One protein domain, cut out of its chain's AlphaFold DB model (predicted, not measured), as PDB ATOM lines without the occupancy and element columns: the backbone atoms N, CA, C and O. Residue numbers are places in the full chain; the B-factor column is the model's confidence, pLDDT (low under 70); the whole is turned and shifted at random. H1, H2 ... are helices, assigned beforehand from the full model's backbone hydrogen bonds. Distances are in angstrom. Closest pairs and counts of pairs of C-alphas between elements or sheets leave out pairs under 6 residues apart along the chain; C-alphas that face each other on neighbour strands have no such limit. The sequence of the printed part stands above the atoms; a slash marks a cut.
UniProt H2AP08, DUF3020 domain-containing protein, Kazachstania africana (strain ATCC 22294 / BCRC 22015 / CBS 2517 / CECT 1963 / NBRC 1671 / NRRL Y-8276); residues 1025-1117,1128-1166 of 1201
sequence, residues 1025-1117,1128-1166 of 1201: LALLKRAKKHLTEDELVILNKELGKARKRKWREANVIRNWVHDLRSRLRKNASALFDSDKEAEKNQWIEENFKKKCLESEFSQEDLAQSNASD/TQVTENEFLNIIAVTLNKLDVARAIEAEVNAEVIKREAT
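This is residues 1025 to 1117 and 1128 to 1166 of the 1201 residues of the protein "DUF3020 domain-containing protein" of Kazachstania africana (strain ATCC 22294 / BCRC 22015 / CBS 2517 / CECT 1963 / NBRC 1671 / NRRL Y-8276) (UniProt H2AP08). Two small helical lobes are joined by a long, thin spine, H2 followed by H3, which makes the longest axis. At one end H6 packs on residues 1043 to 1047 of H2 and folds back into H7 as a hairpin, H1 packs on residues 1148 to 1156 of H7, and residues 1157 to 1166, of which 1157 to 1164 belong to H7, stick out from this lobe; at the other end H4 folds back on H3 as a hairpin, and the short H5 packs crosswise on residues 1061 to 1062 of H3. The printed part has 132 residues with seven named helices, H1 to H7 in order, and no named strand: the class is all helix. The whole is extended, with a radius of gyration of the C-alphas of 23.3 A, and elongated, spanning 67 by 36 by 23 A.

H1, residues 1025 to 1034, begins at C-alpha 1025 (507.709, 386.547, 396.354) and is 14.8 A long. H2, residues 1037 to 1057, is the longest helix by residues, 30.1 A. H3, residues 1060 to 1076, measures 23.9 A and ends at C-alpha 1076 (463.519, 378.968, 376.565). H4, residues 1085 to 1102, measures 25.4 A, and H5, residues 1107 to 1114, 10.7 A. After the cut come H6, residues 1132 to 1142, 15.2 A, and H7, residues 1146 to 1164, 27.2 A, ending at C-alpha 1164 (509.038, 379.632, 416.313).

H1 touches residues 1148 to 1156 of H7 at a steep tilt of 53 degrees; the closest C-alphas, of Arg 1030 and Ile 1152, are 6.2 A apart. H1 and H2 are close but not clearly touching. H6 touches residues 1043 to 1047 of H2 at a steep tilt of 59 degrees, with the closest C-alphas, of Leu 1043 and Ile 1139, 6.9 A apart. H6 and H7 form a hairpin at a shallow tilt of 19 degrees, closest at C-alphas 1140 and 1146, 4.1 A. H2 and H3 meet only through their link. H3 and residues 1088 to 1096 of H4 touch in a hairpin at a steep tilt of 43 degrees, closest at the C-alphas of Leu 1072 and Ile 1092, 5.7 A. H5 is about perpendicular to H3, at 88 degrees, and touches it, closest at the C-alphas of Arg 1062 and Ser 1113, 6.0 A. The helix packing is mostly crossed, with one of five tilted pairs shallow. Every O i to N i+4 pair is within hydrogen-bond range in H3, H4, H5, H6 and H7, against 4 of 6 in H1 and 15 of 17 in H2.

The two C-alphas farthest apart, of Asp 1081 and Thr 1166, are 70.9 A apart. Residues 1118 to 1127 are not printed, and C-alphas 1117 and 1128 are 10.9 A apart across this cut. Of the links printed whole, H3 to H4 is short and the others are tight. Residues 1116 to 1117 are under 70 in pLDDT; the mean of the printed part is 93.1.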
ATOM      1  N   LEU A1025     506.561 385.641 396.313       91.62
ATOM      2  CA  LEU A1025     507.709 386.547 396.354       91.62
ATOM      3  C   LEU A1025     508.839 386.089 397.307       91.62
ATOM      4  O   LEU A1025     509.994 386.402 397.039       91.62
ATOM      5  N   ALA A1026     508.537 385.360 398.387       93.56
ATOM      6  CA  ALA A1026     509.519 384.775 399.304       93.56
ATOM      7  C   ALA A1026     510.270 383.607 398.646       93.56
ATOM      8  O   ALA A1026     511.492 383.669 398.515       93.56
ATOM      9  N   LEU A1027     509.548 382.614 398.115       94.50
ATOM     10  CA  LEU A1027     510.147 381.534 397.321       94.50
ATOM     11  C   LEU A1027     510.939 382.073 396.122       94.50
ATOM     12  O   LEU A1027     512.054 381.632 395.874       94.50
ATOM     13  N   LEU A1028     510.432 383.101 395.432       95.94
ATOM     14  CA  LEU A1028     511.145 383.738 394.322       95.94
ATOM     15  C   LEU A1028     512.418 384.490 394.762       95.94
ATOM     16  O   LEU A1028     513.337 384.628 393.959       95.94
ATOM     17  N   LYS A1029     512.509 384.956 396.018       96.12
ATOM     18  CA  LYS A1029     513.754 385.501 396.591       96.12
ATOM     19  C   LYS A1029     514.767 384.402 396.924       96.12
ATOM     20  O   LYS A1029     515.948 384.621 396.688       96.12
ATOM     21  N   ARG A1030     514.324 383.244 397.431       95.81
ATOM     22  CA  ARG A1030     515.203 382.087 397.695       95.81
ATOM     23  C   ARG A1030     515.706 381.472 396.386       95.81
ATOM     24  O   ARG A1030     516.909 381.345 396.195       95.81
ATOM     25  N   ALA A1031     514.814 381.254 395.417       97.12
ATOM     26  CA  ALA A1031     515.160 380.842 394.055       97.12
ATOM     27  C   ALA A1031     516.197 381.771 393.397       97.12
ATOM     28  O   ALA A1031     517.108 381.300 392.727       97.12
ATOM     29  N   LYS A1032     516.124 383.087 393.645       97.69
ATOM     30  CA  LYS A1032     517.109 384.069 393.159       97.69
ATOM     31  C   LYS A1032     518.532 383.930 393.721       97.69
ATOM     32  O   LYS A1032     519.411 384.617 393.214       97.69
ATOM     33  N   LYS A1033     518.763 383.095 394.738       97.44
ATOM     34  CA  LYS A1033     520.111 382.736 395.215       97.44
ATOM     35  C   LYS A1033     520.716 381.563 394.439       97.44
ATOM     36  O   LYS A1033     521.922 381.526 394.248       97.44
ATOM     37  N   HIS A1034     519.871 380.606 394.043       97.31
ATOM     38  CA  HIS A1034     520.276 379.262 393.602       97.31
ATOM     39  C   HIS A1034     520.074 379.003 392.099       97.31
ATOM     40  O   HIS A1034     520.581 378.016 391.571       97.31
ATOM     41  N   LEU A1035     519.319 379.862 391.403       97.94
ATOM     42  CA  LEU A1035     519.074 379.786 389.958       97.94
ATOM     43  C   LEU A1035     519.816 380.907 389.220       97.94
ATOM     44  O   LEU A1035     519.893 382.038 389.705       97.94
ATOM     45  N   THR A1036     520.280 380.615 388.005       98.25
ATOM     46  CA  THR A1036     520.854 381.623 387.094       98.25
ATOM     47  C   THR A1036     519.781 382.580 386.550       98.25
ATOM     48  O   THR A1036     518.581 382.309 386.641       98.25
ATOM     49  N   GLU A1037     520.170 383.724 385.972       97.69
ATOM     50  CA  GLU A1037     519.191 384.705 385.469       97.69
ATOM     51  C   GLU A1037     518.323 384.147 384.322       97.69
ATOM     52  O   GLU A1037     517.107 384.360 384.317       97.69
ATOM     53  N   ASP A1038     518.891 383.329 383.430       97.75
ATOM     54  CA  ASP A1038     518.139 382.636 382.376       97.75
ATOM     55  C   ASP A1038     517.160 381.592 382.943       97.75
ATOM     56  O   ASP A1038     515.993 381.530 382.538       97.75
ATOM     57  N   GLU A1039     517.580 380.814 383.945       97.62
ATOM     58  CA  GLU A1039     516.705 379.873 384.658       97.62
ATOM     59  C   GLU A1039     515.564 380.592 385.386       97.62
ATOM     60  O   GLU A1039     514.430 380.114 385.388       97.62
ATOM     61  N   LEU A1040     515.816 381.776 385.952       97.50
ATOM     62  CA  LEU A1040     514.788 382.619 386.567       97.50
ATOM     63  C   LEU A1040     513.789 383.164 385.534       97.50
ATOM     64  O   LEU A1040     512.602 383.315 385.854       97.50
ATOM     65  N   VAL A1041     514.220 383.433 384.298       97.69
ATOM     66  CA  VAL A1041     513.321 383.779 383.182       97.69
ATOM     67  C   VAL A1041     512.464 382.574 382.783       97.69
ATOM     68  O   VAL A1041     511.251 382.731 382.594       97.69
ATOM     69  N   ILE A1042     513.038 381.366 382.722       97.44
ATOM     70  CA  ILE A1042     512.293 380.122 382.468       97.44
ATOM     71  C   ILE A1042     511.287 379.857 383.601       97.44
ATOM     72  O   ILE A1042     510.096 379.716 383.329       97.44
ATOM     73  N   LEU A1043     511.710 379.907 384.867       97.44
ATOM     74  CA  LEU A1043     510.850 379.716 386.038       97.44
ATOM     75  C   LEU A1043     509.669 380.696 386.046       97.44
ATOM     76  O   LEU A1043     508.522 380.285 386.215       97.44
ATOM     77  N   ASN A1044     509.895 381.993 385.810       96.69
ATOM     78  CA  ASN A1044     508.797 382.968 385.770       96.69
ATOM     79  C   ASN A1044     507.825 382.741 384.598       96.69
ATOM     80  O   ASN A1044     506.629 383.028 384.726       96.69
ATOM     81  N   LYS A1045     508.312 382.206 383.474       97.44
ATOM     82  CA  LYS A1045     507.519 381.843 382.293       97.44
ATOM     83  C   LYS A1045     506.685 380.580 382.532       97.44
ATOM     84  O   LYS A1045     505.489 380.593 382.228       97.44
ATOM     85  N   GLU A1046     507.257 379.538 383.130       96.62
ATOM     86  CA  GLU A1046     506.541 378.306 383.489       96.62
ATOM     87  C   GLU A1046     505.555 378.536 384.638       96.62
ATOM     88  O   GLU A1046     504.388 378.170 384.522       96.62
ATOM     89  N   LEU A1047     505.922 379.292 385.673       95.62
ATOM     90  CA  LEU A1047     504.987 379.661 386.739       95.62
ATOM     91  C   LEU A1047     503.888 380.626 386.246       95.62
ATOM     92  O   LEU A1047     502.757 380.628 386.739       95.62
ATOM     93  N   GLY A1048     504.183 381.407 385.199       95.69
ATOM     94  CA  GLY A1048     503.203 382.180 384.435       95.69
ATOM     95  C   GLY A1048     502.250 381.324 383.587       95.69
ATOM     96  O   GLY A1048     501.110 381.738 383.366       95.69
ATOM     97  N   LYS A1049     502.672 380.133 383.135       95.06
ATOM     98  CA  LYS A1049     501.798 379.119 382.518       95.06
ATOM     99  C   LYS A1049     500.977 378.383 383.577       95.06
ATOM    100  O   LYS A1049     499.772 378.272 383.384       95.06
ATOM    101  N   ALA A1050     501.583 377.949 384.683       92.81
ATOM    102  CA  ALA A1050     500.917 377.240 385.778       92.81
ATOM    103  C   ALA A1050     499.768 378.070 386.372       92.81
ATOM    104  O   ALA A1050     498.627 377.615 386.389       92.81
ATOM    105  N   ARG A1051     500.004 379.352 386.690       93.12
ATOM    106  CA  ARG A1051     498.930 380.266 387.126       93.12
ATOM    107  C   ARG A1051     497.801 380.385 386.091       93.12
ATOM    108  O   ARG A1051     496.631 380.431 386.452       93.12
ATOM    109  N   LYS A1052     498.129 380.420 384.792       93.44
ATOM    110  CA  LYS A1052     497.141 380.464 383.692       93.44
ATOM    111  C   LYS A1052     496.454 379.121 383.427       93.44
ATOM    112  O   LYS A1052     495.433 379.112 382.747       93.44
ATOM    113  N   ARG A1053     497.015 378.014 383.911       90.31
ATOM    114  CA  ARG A1053     496.402 376.686 383.927       90.31
ATOM    115  C   ARG A1053     495.361 376.637 385.057       90.31
ATOM    116  O   ARG A1053     494.178 376.591 384.729       90.31
ATOM    117  N   LYS A1054     495.762 376.887 386.310       89.31
ATOM    118  CA  LYS A1054     494.849 376.918 387.472       89.31
ATOM    119  C   LYS A1054     493.728 377.946 387.329       89.31
ATOM    120  O   LYS A1054     492.577 377.651 387.621       89.31
ATOM    121  N   TRP A1055     494.017 379.134 386.784       90.44
ATOM    122  CA  TRP A1055     492.979 380.130 386.485       90.44
ATOM    123  C   TRP A1055     491.971 379.664 385.420       90.44
ATOM    124  O   TRP A1055     490.833 380.121 385.434       90.44
ATOM    125  N   ARG A1056     492.344 378.770 384.493       88.94
ATOM    126  CA  ARG A1056     491.355 378.142 383.604       88.94
ATOM    127  C   ARG A1056     490.575 377.078 384.352       88.94
ATOM    128  O   ARG A1056     489.361 377.138 384.297       88.94
ATOM    129  N   GLU A1057     491.255 376.162 385.038       86.50
ATOM    130  CA  GLU A1057     490.653 375.021 385.748       86.50
ATOM    131  C   GLU A1057     489.618 375.477 386.786       86.50
ATOM    132  O   GLU A1057     488.450 375.117 386.663       86.50
ATOM    133  N   ALA A1058     489.971 376.413 387.674       85.75
ATOM    134  CA  ALA A1058     489.045 377.033 388.635       85.75
ATOM    135  C   ALA A1058     487.892 377.834 387.986       85.75
ATOM    136  O   ALA A1058     486.934 378.214 388.655       85.75
ATOM    137  N   ASN A1059     487.965 378.105 386.678       89.94
ATOM    138  CA  ASN A1059     486.882 378.703 385.902       89.94
ATOM    139  C   ASN A1059     486.281 377.734 384.863       89.94
ATOM    140  O   ASN A1059     485.423 378.169 384.101       89.94
ATOM    141  N   VAL A1060     486.665 376.450 384.792       90.75
ATOM    142  CA  VAL A1060     486.019 375.481 383.881       90.75
ATOM    143  C   VAL A1060     484.562 375.317 384.293       90.75
ATOM    144  O   VAL A1060     483.685 375.510 383.456       90.75
ATOM    145  N   ILE A1061     484.314 375.082 385.585       87.94
ATOM    146  CA  ILE A1061     482.970 374.918 386.155       87.94
ATOM    147  C   ILE A1061     482.138 376.190 385.929       87.94
ATOM    148  O   ILE A1061     481.095 376.128 385.289       87.94
ATOM    149  N   ARG A1062     482.641 377.374 386.320       89.94
ATOM    150  CA  ARG A1062     481.950 378.662 386.085       89.94
ATOM    151  C   ARG A1062     481.651 378.929 384.602       89.94
ATOM    152  O   ARG A1062     480.547 379.349 384.268       89.94
ATOM    153  N   ASN A1063     482.601 378.683 383.695       91.06
ATOM    154  CA  ASN A1063     482.374 378.872 382.255       91.06
ATOM    155  C   ASN A1063     481.355 377.866 381.699       91.06
ATOM    156  O   ASN A1063     480.541 378.246 380.864       91.06
ATOM    157  N   TRP A1064     481.379 376.614 382.166       94.31
ATOM    158  CA  TRP A1064     480.400 375.590 381.800       94.31
ATOM    159  C   TRP A1064     478.996 375.955 382.302       94.31
ATOM    160  O   TRP A1064     478.059 375.955 381.510       94.31
ATOM    161  N   VAL A1065     478.864 376.394 383.561       93.44
ATOM    162  CA  VAL A1065     477.612 376.910 384.145       93.44
ATOM    163  C   VAL A1065     477.073 378.096 383.340       93.44
ATOM    164  O   VAL A1065     475.888 378.127 383.004       93.44
ATOM    165  N   HIS A1066     477.923 379.065 382.985       93.38
ATOM    166  CA  HIS A1066     477.511 380.222 382.188       93.38
ATOM    167  C   HIS A1066     477.119 379.859 380.748       93.38
ATOM    168  O   HIS A1066     476.145 380.417 380.240       93.38
ATOM    169  N   ASP A1067     477.833 378.945 380.088       96.12
ATOM    170  CA  ASP A1067     477.496 378.457 378.744       96.12
ATOM    171  C   ASP A1067     476.176 377.668 378.770       96.12
ATOM    172  O   ASP A1067     475.260 377.976 378.011       96.12
ATOM    173  N   LEU A1068     476.009 376.745 379.726       96.44
ATOM    174  CA  LEU A1068     474.772 375.993 379.938       96.44
ATOM    175  C   LEU A1068     473.574 376.923 380.187       96.44
ATOM    176  O   LEU A1068     472.599 376.855 379.440       96.44
ATOM    177  N   ARG A1069     473.657 377.853 381.153       96.69
ATOM    178  CA  ARG A1069     472.584 378.837 381.407       96.69
ATOM    179  C   ARG A1069     472.323 379.746 380.199       96.69
ATOM    180  O   ARG A1069     471.181 380.138 379.976       96.69
ATOM    181  N   SER A1070     473.337 380.060 379.388       97.00
ATOM    182  CA  SER A1070     473.164 380.853 378.157       97.00
ATOM    183  C   SER A1070     472.463 380.076 377.039       97.00
ATOM    184  O   SER A1070     471.687 380.662 376.287       97.00
ATOM    185  N   ARG A1071     472.711 378.764 376.933       97.56
ATOM    186  CA  ARG A1071     472.014 377.867 375.998       97.56
ATOM    187  C   ARG A1071     470.574 377.623 376.435       97.56
ATOM    188  O   ARG A1071     469.679 377.792 375.622       97.56
ATOM    189  N   LEU A1072     470.345 377.320 377.714       97.88
ATOM    190  CA  LEU A1072     468.997 377.140 378.263       97.88
ATOM    191  C   LEU A1072     468.151 378.405 378.091       97.88
ATOM    192  O   LEU A1072     467.042 378.312 377.582       97.88
ATOM    193  N   ARG A1073     468.704 379.595 378.367       97.44
ATOM    194  CA  ARG A1073     468.036 380.876 378.065       97.44
ATOM    195  C   ARG A1073     467.694 381.051 376.588       97.44
ATOM    196  O   ARG A1073     466.622 381.560 376.287       97.44
ATOM    197  N   LYS A1074     468.571 380.632 375.668       97.56
ATOM    198  CA  LYS A1074     468.272 380.654 374.226       97.56
ATOM    199  C   LYS A1074     467.141 379.698 373.850       97.56
ATOM    200  O   LYS A1074     466.287 380.100 373.077       97.56
ATOM    201  N   ASN A1075     467.140 378.481 374.390       97.56
ATOM    202  CA  ASN A1075     466.100 377.491 374.113       97.56
ATOM    203  C   ASN A1075     464.746 377.932 374.691       97.56
ATOM    204  O   ASN A1075     463.749 377.884 373.988       97.56
ATOM    205  N   ALA A1076     464.723 378.433 375.929       97.56
ATOM    206  CA  ALA A1076     463.519 378.968 376.565       97.56
ATOM    207  C   ALA A1076     462.967 380.200 375.823       97.56
ATOM    208  O   ALA A1076     461.762 380.358 375.700       97.56
ATOM    209  N   SER A1077     463.835 381.042 375.252       96.88
ATOM    210  CA  SER A1077     463.428 382.170 374.388       96.88
ATOM    211  C   SER A1077     463.009 381.752 372.966       96.88
ATOM    212  O   SER A1077     462.946 382.602 372.086       96.88
ATOM    213  N   ALA A1078     462.799 380.455 372.731       96.88
ATOM    214  CA  ALA A1078     462.234 379.870 371.514       96.88
ATOM    215  C   ALA A1078     461.217 378.750 371.850       96.88
ATOM    216  O   ALA A1078     460.972 377.868 371.031       96.88
ATOM    217  N   LEU A1079     460.708 378.757 373.088       97.75
ATOM    218  CA  LEU A1079     459.713 377.831 373.650       97.75
ATOM    219  C   LEU A1079     458.637 378.570 374.457       97.75
ATOM    220  O   LEU A1079     457.539 378.055 374.598       97.75
ATOM    221  N   PHE A1080     458.977 379.743 375.000       97.38
ATOM    222  CA  PHE A1080     458.077 380.643 375.706       97.38
ATOM    223  C   PHE A1080     458.192 382.037 375.089       97.38
ATOM    224  O   PHE A1080     459.314 382.534 374.881       97.38
ATOM    225  N   ASP A1081     457.053 382.678 374.882       94.69
ATOM    226  CA  ASP A1081     456.912 384.027 374.331       94.69
ATOM    227  C   ASP A1081     457.315 385.111 375.346       94.69
ATOM    228  O   ASP A1081     457.983 384.817 376.348       94.69
ATOM    229  N   SER A1082     457.038 386.384 375.067       93.19
ATOM    230  CA  SER A1082     457.432 387.508 375.932       93.19
ATOM    231  C   SER A1082     456.863 387.385 377.344       93.19
ATOM    232  O   SER A1082     457.599 387.558 378.318       93.19
ATOM    233  N   ASP A1083     455.590 387.026 377.438       94.31
ATOM    234  CA  ASP A1083     454.742 387.406 378.573       94.31
ATOM    235  C   ASP A1083     454.875 386.400 379.728       94.31
ATOM    236  O   ASP A1083     454.833 386.743 380.908       94.31
ATOM    237  N   LYS A1084     455.221 385.154 379.391       96.19
ATOM    238  CA  LYS A1084     455.491 384.052 380.326       96.19
ATOM    239  C   LYS A1084     456.936 384.056 380.872       96.19
ATOM    240  O   LYS A1084     457.546 382.992 381.006       96.19
ATOM    241  N   GLU A1085     457.541 385.214 381.207       96.25
ATOM    242  CA  GLU A1085     458.925 385.250 381.758       96.25
ATOM    243  C   GLU A1085     459.058 384.446 383.084       96.25
ATOM    244  O   GLU A1085     460.140 383.919 383.372       96.25
ATOM    245  N   ALA A1086     457.980 384.267 383.858       96.69
ATOM    246  CA  ALA A1086     457.976 383.442 385.072       96.69
ATOM    247  C   ALA A1086     458.222 381.943 384.779       96.69
ATOM    248  O   ALA A1086     459.278 381.416 385.149       96.69
ATOM    249  N   GLU A1087     457.310 381.285 384.049       96.88
ATOM    250  CA  GLU A1087     457.424 379.879 383.608       96.88
ATOM    251  C   GLU A1087     458.767 379.621 382.905       96.88
ATOM    252  O   GLU A1087     459.511 378.690 383.219       96.88
ATOM    253  N   LYS A1088     459.133 380.529 381.994       97.50
ATOM    254  CA  LYS A1088     460.382 380.526 381.229       97.50
ATOM    255  C   LYS A1088     461.615 380.473 382.130       97.50
ATOM    256  O   LYS A1088     462.560 379.739 381.831       97.50
ATOM    257  N   ASN A1089     461.634 381.226 383.235       96.50
ATOM    258  CA  ASN A1089     462.734 381.191 384.203       96.50
ATOM    259  C   ASN A1089     462.717 379.921 385.069       96.50
ATOM    260  O   ASN A1089     463.794 379.357 385.286       96.50
ATOM    261  N   GLN A1090     461.548 379.436 385.500       97.62
ATOM    262  CA  GLN A1090     461.427 378.153 386.209       97.62
ATOM    263  C   GLN A1090     461.980 377.005 385.349       97.62
ATOM    264  O   GLN A1090     462.919 376.321 385.762       97.62
ATOM    265  N   TRP A1091     461.529 376.888 384.094       98.06
ATOM    266  CA  TRP A1091     462.004 375.894 383.125       98.06
ATOM    267  C   TRP A1091     463.524 375.962 382.896       98.06
ATOM    268  O   TRP A1091     464.188 374.924 382.783       98.06
ATOM    269  N   ILE A1092     464.110 377.170 382.854       97.88
ATOM    270  CA  ILE A1092     465.570 377.354 382.770       97.88
ATOM    271  C   ILE A1092     466.266 376.788 384.014       97.88
ATOM    272  O   ILE A1092     467.306 376.141 383.876       97.88
ATOM    273  N   GLU A1093     465.745 377.046 385.215       97.12
ATOM    274  CA  GLU A1093     466.357 376.610 386.474       97.12
ATOM    275  C   GLU A1093     466.197 375.092 386.687       97.12
ATOM    276  O   GLU A1093     467.163 374.437 387.082       97.12
ATOM    277  N   GLU A1094     465.058 374.495 386.328       97.38
ATOM    278  CA  GLU A1094     464.851 373.039 386.326       97.38
ATOM    279  C   GLU A1094     465.773 372.313 385.347       97.38
ATOM    280  O   GLU A1094     466.501 371.392 385.726       97.38
ATOM    281  N   ASN A1095     465.799 372.746 384.082       97.31
ATOM    282  CA  ASN A1095     466.678 372.144 383.083       97.31
ATOM    283  C   ASN A1095     468.155 372.376 383.428       97.31
ATOM    284  O   ASN A1095     468.999 371.549 383.080       97.31
ATOM    285  N   PHE A1096     468.481 373.450 384.158       97.38
ATOM    286  CA  PHE A1096     469.810 373.658 384.722       97.38
ATOM    287  C   PHE A1096     470.116 372.648 385.838       97.38
ATOM    288  O   PHE A1096     471.124 371.953 385.726       97.38
ATOM    289  N   LYS A1097     469.245 372.491 386.850       95.62
ATOM    290  CA  LYS A1097     469.374 371.472 387.915       95.62
ATOM    291  C   LYS A1097     469.569 370.072 387.306       95.62
ATOM    292  O   LYS A1097     470.567 369.407 387.575       95.62
ATOM    293  N   LYS A1098     468.681 369.680 386.387       96.19
ATOM    294  CA  LYS A1098     468.697 368.398 385.659       96.19
ATOM    295  C   LYS A1098     469.995 368.173 384.876       96.19
ATOM    296  O   LYS A1098     470.538 367.071 384.893       96.19
ATOM    297  N   LYS A1099     470.530 369.211 384.220       96.12
ATOM    298  CA  LYS A1099     471.802 369.128 383.479       96.12
ATOM    299  C   LYS A1099     473.046 369.157 384.364       96.12
ATOM    300  O   LYS A1099     474.051 368.593 383.943       96.12
ATOM    301  N   CYS A1100     472.988 369.740 385.560       94.00
ATOM    302  CA  CYS A1100     474.042 369.606 386.569       94.00
ATOM    303  C   CYS A1100     474.134 368.162 387.080       94.00
ATOM    304  O   CYS A1100     475.214 367.571 387.024       94.00
ATOM    305  N   LEU A1101     472.996 367.558 387.444       93.00
ATOM    306  CA  LEU A1101     472.914 366.151 387.859       93.00
ATOM    307  C   LEU A1101     473.419 365.190 386.761       93.00
ATOM    308  O   LEU A1101     474.243 364.322 387.032       93.00
ATOM    309  N   GLU A1102     473.016 365.390 385.498       95.00
ATOM    310  CA  GLU A1102     473.498 364.590 384.349       95.00
ATOM    311  C   GLU A1102     475.017 364.712 384.102       95.00
ATOM    312  O   GLU A1102     475.611 363.854 383.447       95.00
ATOM    313  N   SER A1103     475.653 365.775 384.601       91.06
ATOM    314  CA  SER A1103     477.082 366.049 384.406       91.06
ATOM    315  C   SER A1103     477.998 365.583 385.540       91.06
ATOM    316  O   SER A1103     479.199 365.821 385.450       91.06
ATOM    317  N   GLU A1104     477.460 364.913 386.568       90.31
ATOM    318  CA  GLU A1104     478.217 364.433 387.741       90.31
ATOM    319  C   GLU A1104     478.905 365.577 388.537       90.31
ATOM    320  O   GLU A1104     479.861 365.332 389.265       90.31
ATOM    321  N   PHE A1105     478.416 366.827 388.430       87.25
ATOM    322  CA  PHE A1105     478.852 367.948 389.282       87.25
ATOM    323  C   PHE A1105     478.091 367.948 390.608       87.25
ATOM    324  O   PHE A1105     476.860 368.053 390.614       87.25
ATOM    325  N   SER A1106     478.818 367.917 391.725       85.75
ATOM    326  CA  SER A1106     478.226 367.995 393.060       85.75
ATOM    327  C   SER A1106     477.556 369.351 393.293       85.75
ATOM    328  O   SER A1106     478.015 370.391 392.809       85.75
ATOM    329  N   GLN A1107     476.491 369.377 394.100       84.00
ATOM    330  CA  GLN A1107     475.851 370.631 394.516       84.00
ATOM    331  C   GLN A1107     476.847 371.556 395.243       84.00
ATOM    332  O   GLN A1107     476.794 372.775 395.080       84.00
ATOM    333  N   GLU A1108     477.823 370.969 395.937       83.25
ATOM    334  CA  GLU A1108     478.986 371.646 396.513       83.25
ATOM    335  C   GLU A1108     479.877 372.339 395.473       83.25
ATOM    336  O   GLU A1108     480.249 373.488 395.692       83.25
ATOM    337  N   ASP A1109     480.190 371.719 394.327       83.62
ATOM    338  CA  ASP A1109     480.984 372.360 393.263       83.62
ATOM    339  C   ASP A1109     480.271 373.606 392.728       83.62
ATOM    340  O   ASP A1109     480.884 374.647 392.470       83.62
ATOM    341  N   LEU A1110     478.947 373.514 392.585       85.00
ATOM    342  CA  LEU A1110     478.094 374.622 392.173       85.00
ATOM    343  C   LEU A1110     478.037 375.716 393.245       85.00
ATOM    344  O   LEU A1110     478.232 376.886 392.903       85.00
ATOM    345  N   ALA A1111     477.852 375.368 394.520       83.69
ATOM    346  CA  ALA A1111     477.901 376.309 395.638       83.69
ATOM    347  C   ALA A1111     479.269 377.009 395.715       83.69
ATOM    348  O   ALA A1111     479.339 378.238 395.680       83.69
ATOM    349  N   GLN A1112     480.367 376.251 395.673       78.19
ATOM    350  CA  GLN A1112     481.732 376.770 395.598       78.19
ATOM    351  C   GLN A1112     481.961 377.633 394.347       78.19
ATOM    352  O   GLN A1112     482.712 378.605 394.412       78.19
ATOM    353  N   SER A1113     481.336 377.337 393.204       76.75
ATOM    354  CA  SER A1113     481.483 378.165 391.997       76.75
ATOM    355  C   SER A1113     480.806 379.539 392.127       76.75
ATOM    356  O   SER A1113     481.327 380.517 391.577       76.75
ATOM    357  N   ASN A1114     479.693 379.604 392.871       72.56
ATOM    358  CA  ASN A1114     478.851 380.788 393.067       72.56
ATOM    359  C   ASN A1114     479.249 381.630 394.291       72.56
ATOM    360  O   ASN A1114     479.057 382.843 394.260       72.56
ATOM    361  N   ALA A1115     479.813 381.015 395.334       71.69
ATOM    362  CA  ALA A1115     480.334 381.715 396.505       71.69
ATOM    363  C   ALA A1115     481.357 382.786 396.088       71.69
ATOM    364  O   ALA A1115     482.294 382.503 395.326       71.69
ATOM    365  N   SER A1116     481.160 384.010 396.587       57.34
ATOM    366  CA  SER A1116     482.062 385.143 396.376       57.34
ATOM    367  C   SER A1116     483.456 384.856 396.942       57.34
ATOM    368  O   SER A1116     483.650 383.962 397.768       57.34
ATOM    369  N   ASP A1117     484.461 385.596 396.468       54.50
ATOM    370  CA  ASP A1117     485.860 385.348 396.846       54.50
ATOM    371  C   ASP A1117     486.155 385.694 398.332       54.50
ATOM    372  O   ASP A1117     487.219 385.339 398.833       54.50
ATOM    373  N   THR A1128     493.428 380.346 392.693       83.31
ATOM    374  CA  THR A1128     494.045 380.594 391.363       83.31
ATOM    375  C   THR A1128     495.541 380.952 391.431       83.31
ATOM    376  O   THR A1128     496.122 381.488 390.477       83.31
ATOM    377  N   GLN A1129     496.175 380.691 392.574       88.62
ATOM    378  CA  GLN A1129     497.592 380.905 392.823       88.62
ATOM    379  C   GLN A1129     498.356 379.586 392.664       88.62
ATOM    380  O   GLN A1129     497.801 378.496 392.794       88.62
ATOM    381  N   VAL A1130     499.637 379.701 392.321       92.12
ATOM    382  CA  VAL A1130     500.536 378.545 392.279       92.12
ATOM    383  C   VAL A1130     501.020 378.317 393.706       92.12
ATOM    384  O   VAL A1130     501.541 379.267 394.294       92.12
ATOM    385  N   THR A1131     500.799 377.123 394.251       93.25
ATOM    386  CA  THR A1131     501.174 376.785 395.634       93.25
ATOM    387  C   THR A1131     502.687 376.648 395.777       93.25
ATOM    388  O   THR A1131     503.422 376.529 394.795       93.25
ATOM    389  N   GLU A1132     503.165 376.652 397.014       93.75
ATOM    390  CA  GLU A1132     504.560 376.444 397.376       93.75
ATOM    391  C   GLU A1132     505.091 375.117 396.794       93.75
ATOM    392  O   GLU A1132     506.120 375.103 396.114       93.75
ATOM    393  N   ASN A1133     504.329 374.028 396.933       94.19
ATOM    394  CA  ASN A1133     504.703 372.710 396.408       94.19
ATOM    395  C   ASN A1133     504.686 372.648 394.870       94.19
ATOM    396  O   ASN A1133     505.530 371.977 394.274       94.19
ATOM    397  N   GLU A1134     503.787 373.377 394.201       94.25
ATOM    398  CA  GLU A1134     503.819 373.530 392.738       94.25
ATOM    399  C   GLU A1134     505.011 374.384 392.278       94.25
ATOM    400  O   GLU A1134     505.619 374.084 391.253       94.25
ATOM    401  N   PHE A1135     505.376 375.436 393.020       95.81
ATOM    402  CA  PHE A1135     506.548 376.269 392.728       95.81
ATOM    403  C   PHE A1135     507.832 375.429 392.762       95.81
ATOM    404  O   PHE A1135     508.650 375.525 391.843       95.81
ATOM    405  N   LEU A1136     507.989 374.579 393.783       96.88
ATOM    406  CA  LEU A1136     509.132 373.673 393.916       96.88
ATOM    407  C   LEU A1136     509.111 372.552 392.864       96.88
ATOM    408  O   LEU A1136     510.138 372.308 392.231       96.88
ATOM    409  N   ASN A1137     507.946 371.965 392.560       96.44
ATOM    410  CA  ASN A1137     507.812 371.012 391.447       96.44
ATOM    411  C   ASN A1137     508.166 371.632 390.090       96.44
ATOM    412  O   ASN A1137     508.771 370.965 389.257       96.44
ATOM    413  N   ILE A1138     507.851 372.908 389.847       96.81
ATOM    414  CA  ILE A1138     508.259 373.585 388.608       96.81
ATOM    415  C   ILE A1138     509.791 373.704 388.535       96.81
ATOM    416  O   ILE A1138     510.348 373.479 387.461       96.81
ATOM    417  N   ILE A1139     510.492 373.988 389.638       97.56
ATOM    418  CA  ILE A1139     511.968 373.986 389.659       97.56
ATOM    419  C   ILE A1139     512.511 372.571 389.409       97.56
ATOM    420  O   ILE A1139     513.323 372.383 388.503       97.56
ATOM    421  N   ALA A1140     512.023 371.572 390.144       97.56
ATOM    422  CA  ALA A1140     512.505 370.200 390.025       97.56
ATOM    423  C   ALA A1140     512.241 369.586 388.636       97.56
ATOM    424  O   ALA A1140     513.154 369.020 388.045       97.56
ATOM    425  N   VAL A1141     511.032 369.747 388.078       96.50
ATOM    426  CA  VAL A1141     510.594 369.082 386.833       96.50
ATOM    427  C   VAL A1141     510.870 369.902 385.566       96.50
ATOM    428  O   VAL A1141     511.075 369.318 384.507       96.50
ATOM    429  N   THR A1142     510.854 371.243 385.610       96.50
ATOM    430  CA  THR A1142     511.034 372.065 384.383       96.50
ATOM    431  C   THR A1142     512.444 372.618 384.193       96.50
ATOM    432  O   THR A1142     512.773 373.041 383.085       96.50
ATOM    433  N   LEU A1143     513.274 372.596 385.242       96.81
ATOM    434  CA  LEU A1143     514.699 372.946 385.179       96.81
ATOM    435  C   LEU A1143     515.616 371.744 385.460       96.81
ATOM    436  O   LEU A1143     516.830 371.897 385.379       96.81
ATOM    437  N   ASN A1144     515.056 370.574 385.798       97.19
ATOM    438  CA  ASN A1144     515.779 369.378 386.249       97.19
ATOM    439  C   ASN A1144     516.691 369.630 387.469       97.19
ATOM    440  O   ASN A1144     517.746 369.014 387.593       97.19
ATOM    441  N   LYS A1145     516.299 370.541 388.375       97.94
ATOM    442  CA  LYS A1145     517.073 370.900 389.581       97.94
ATOM    443  C   LYS A1145     516.338 370.518 390.870       97.94
ATOM    444  O   LYS A1145     515.886 371.386 391.619       97.94
ATOM    445  N   LEU A1146     516.209 369.213 391.121       97.69
ATOM    446  CA  LEU A1146     515.593 368.684 392.345       97.69
ATOM    447  C   LEU A1146     516.333 369.153 393.608       97.69
ATOM    448  O   LEU A1146     515.693 369.575 394.570       97.69
ATOM    449  N   ASP A1147     517.664 369.162 393.579       97.94
ATOM    450  CA  ASP A1147     518.502 369.523 394.732       97.94
ATOM    451  C   ASP A1147     518.316 370.989 395.126       97.94
ATOM    452  O   ASP A1147     518.240 371.322 396.303       97.94
ATOM    453  N   VAL A1148     518.135 371.872 394.139       97.88
ATOM    454  CA  VAL A1148     517.811 373.286 394.376       97.88
ATOM    455  C   VAL A1148     516.394 373.454 394.925       97.88
ATOM    456  O   VAL A1148     516.171 374.318 395.773       97.88
ATOM    457  N   ALA A1149     515.431 372.635 394.495       97.94
ATOM    458  CA  ALA A1149     514.096 372.646 395.085       97.94
ATOM    459  C   ALA A1149     514.137 372.214 396.566       97.94
ATOM    460  O   ALA A1149     513.567 372.910 397.407       97.94
ATOM    461  N   ARG A1150     514.898 371.159 396.896       97.94
ATOM    462  CA  ARG A1150     515.144 370.699 398.278       97.94
ATOM    463  C   ARG A1150     515.960 371.692 399.119       97.94
ATOM    464  O   ARG A1150     515.668 371.890 400.291       97.94
ATOM    465  N   ALA A1151     516.937 372.385 398.535       97.88
ATOM    466  CA  ALA A1151     517.678 373.444 399.223       97.88
ATOM    467  C   ALA A1151     516.777 374.648 399.555       97.88
ATOM    468  O   ALA A1151     516.882 375.231 400.635       97.88
ATOM    469  N   ILE A1152     515.853 375.008 398.655       97.12
ATOM    470  CA  ILE A1152     514.857 376.054 398.919       97.12
ATOM    471  C   ILE A1152     513.857 375.591 399.985       97.12
ATOM    472  O   ILE A1152     513.547 376.387 400.863       97.12
ATOM    473  N   GLU A1153     513.379 374.345 399.942       96.44
ATOM    474  CA  GLU A1153     512.549 373.712 400.983       96.44
ATOM    475  C   GLU A1153     513.228 373.764 402.362       96.44
ATOM    476  O   GLU A1153     512.646 374.289 403.309       96.44
ATOM    477  N   ALA A1154     514.495 373.350 402.464       96.75
ATOM    478  CA  ALA A1154     515.276 373.442 403.696       96.75
ATOM    479  C   ALA A1154     515.430 374.897 404.186       96.75
ATOM    480  O   ALA A1154     515.220 375.168 405.368       96.75
ATOM    481  N   GLU A1155     515.704 375.863 403.294       95.94
ATOM    482  CA  GLU A1155     515.680 377.294 403.646       95.94
ATOM    483  C   GLU A1155     514.292 377.784 404.102       95.94
ATOM    484  O   GLU A1155     514.206 378.742 404.873       95.94
ATOM    485  N   VAL A1156     513.200 377.198 403.599       95.25
ATOM    486  CA  VAL A1156     511.842 377.548 404.032       95.25
ATOM    487  C   VAL A1156     511.621 377.059 405.455       95.25
ATOM    488  O   VAL A1156     511.242 377.855 406.315       95.25
ATOM    489  N   ASN A1157     511.904 375.784 405.703       94.56
ATOM    490  CA  ASN A1157     511.613 375.113 406.963       94.56
ATOM    491  C   ASN A1157     512.512 375.647 408.087       94.56
ATOM    492  O   ASN A1157     512.021 375.946 409.172       94.56
ATOM    493  N   ALA A1158     513.787 375.922 407.797       94.50
ATOM    494  CA  ALA A1158     514.679 376.617 408.721       94.50
ATOM    495  C   ALA A1158     514.204 378.045 409.062       94.50
ATOM    496  O   ALA A1158     514.443 378.512 410.172       94.50
ATOM    497  N   GLU A1159     513.508 378.755 408.158       91.69
ATOM    498  CA  GLU A1159     512.912 380.062 408.486       91.69
ATOM    499  C   GLU A1159     511.614 379.936 409.304       91.69
ATOM    500  O   GLU A1159     511.289 380.862 410.042       91.69
ATOM    501  N   VAL A1160     510.883 378.818 409.209       92.56
ATOM    502  CA  VAL A1160     509.729 378.520 410.084       92.56
ATOM    503  C   VAL A1160     510.218 378.230 411.500       92.56
ATOM    504  O   VAL A1160     509.916 379.004 412.407       92.56
ATOM    505  N   ILE A1161     511.111 377.245 411.645       94.06
ATOM    506  CA  ILE A1161     511.745 376.879 412.920       94.06
ATOM    507  C   ILE A1161     512.404 378.106 413.567       94.06
ATOM    508  O   ILE A1161     512.243 378.342 414.757       94.06
ATOM    509  N   LYS A1162     513.088 378.961 412.793       92.94
ATOM    510  CA  LYS A1162     513.708 380.192 413.320       92.94
ATOM    511  C   LYS A1162     512.712 381.283 413.740       92.94
ATOM    512  O   LYS A1162     513.107 382.181 414.474       92.94
ATOM    513  N   ARG A1163     511.458 381.257 413.280       88.06
ATOM    514  CA  ARG A1163     510.404 382.168 413.771       88.06
ATOM    515  C   ARG A1163     509.765 381.641 415.051       88.06
ATOM    516  O   ARG A1163     509.465 382.441 415.927       88.06
ATOM    517  N   GLU A1164     509.590 380.328 415.144       88.12
ATOM    518  CA  GLU A1164     509.038 379.632 416.313       88.12
ATOM    519  C   GLU A1164     510.036 379.645 417.484       88.12
ATOM    520  O   GLU A1164     509.695 380.068 418.584       88.12
ATOM    521  N   ALA A1165     511.309 379.333 417.220       87.44
ATOM    522  CA  ALA A1165     512.408 379.382 418.188       87.44
ATOM    523  C   ALA A1165     512.869 380.807 418.565       87.44
ATOM    524  O   ALA A1165     513.810 380.966 419.341       87.44
ATOM    525  N   THR A1166     512.229 381.858 418.037       77.50
ATOM    526  CA  THR A1166     512.326 383.215 418.598       77.50
ATOM    527  C   THR A1166     511.024 383.549 419.328       77.50
ATOM    528  O   THR A1166     510.150 384.171 418.711       77.50
TER     529      THR A1166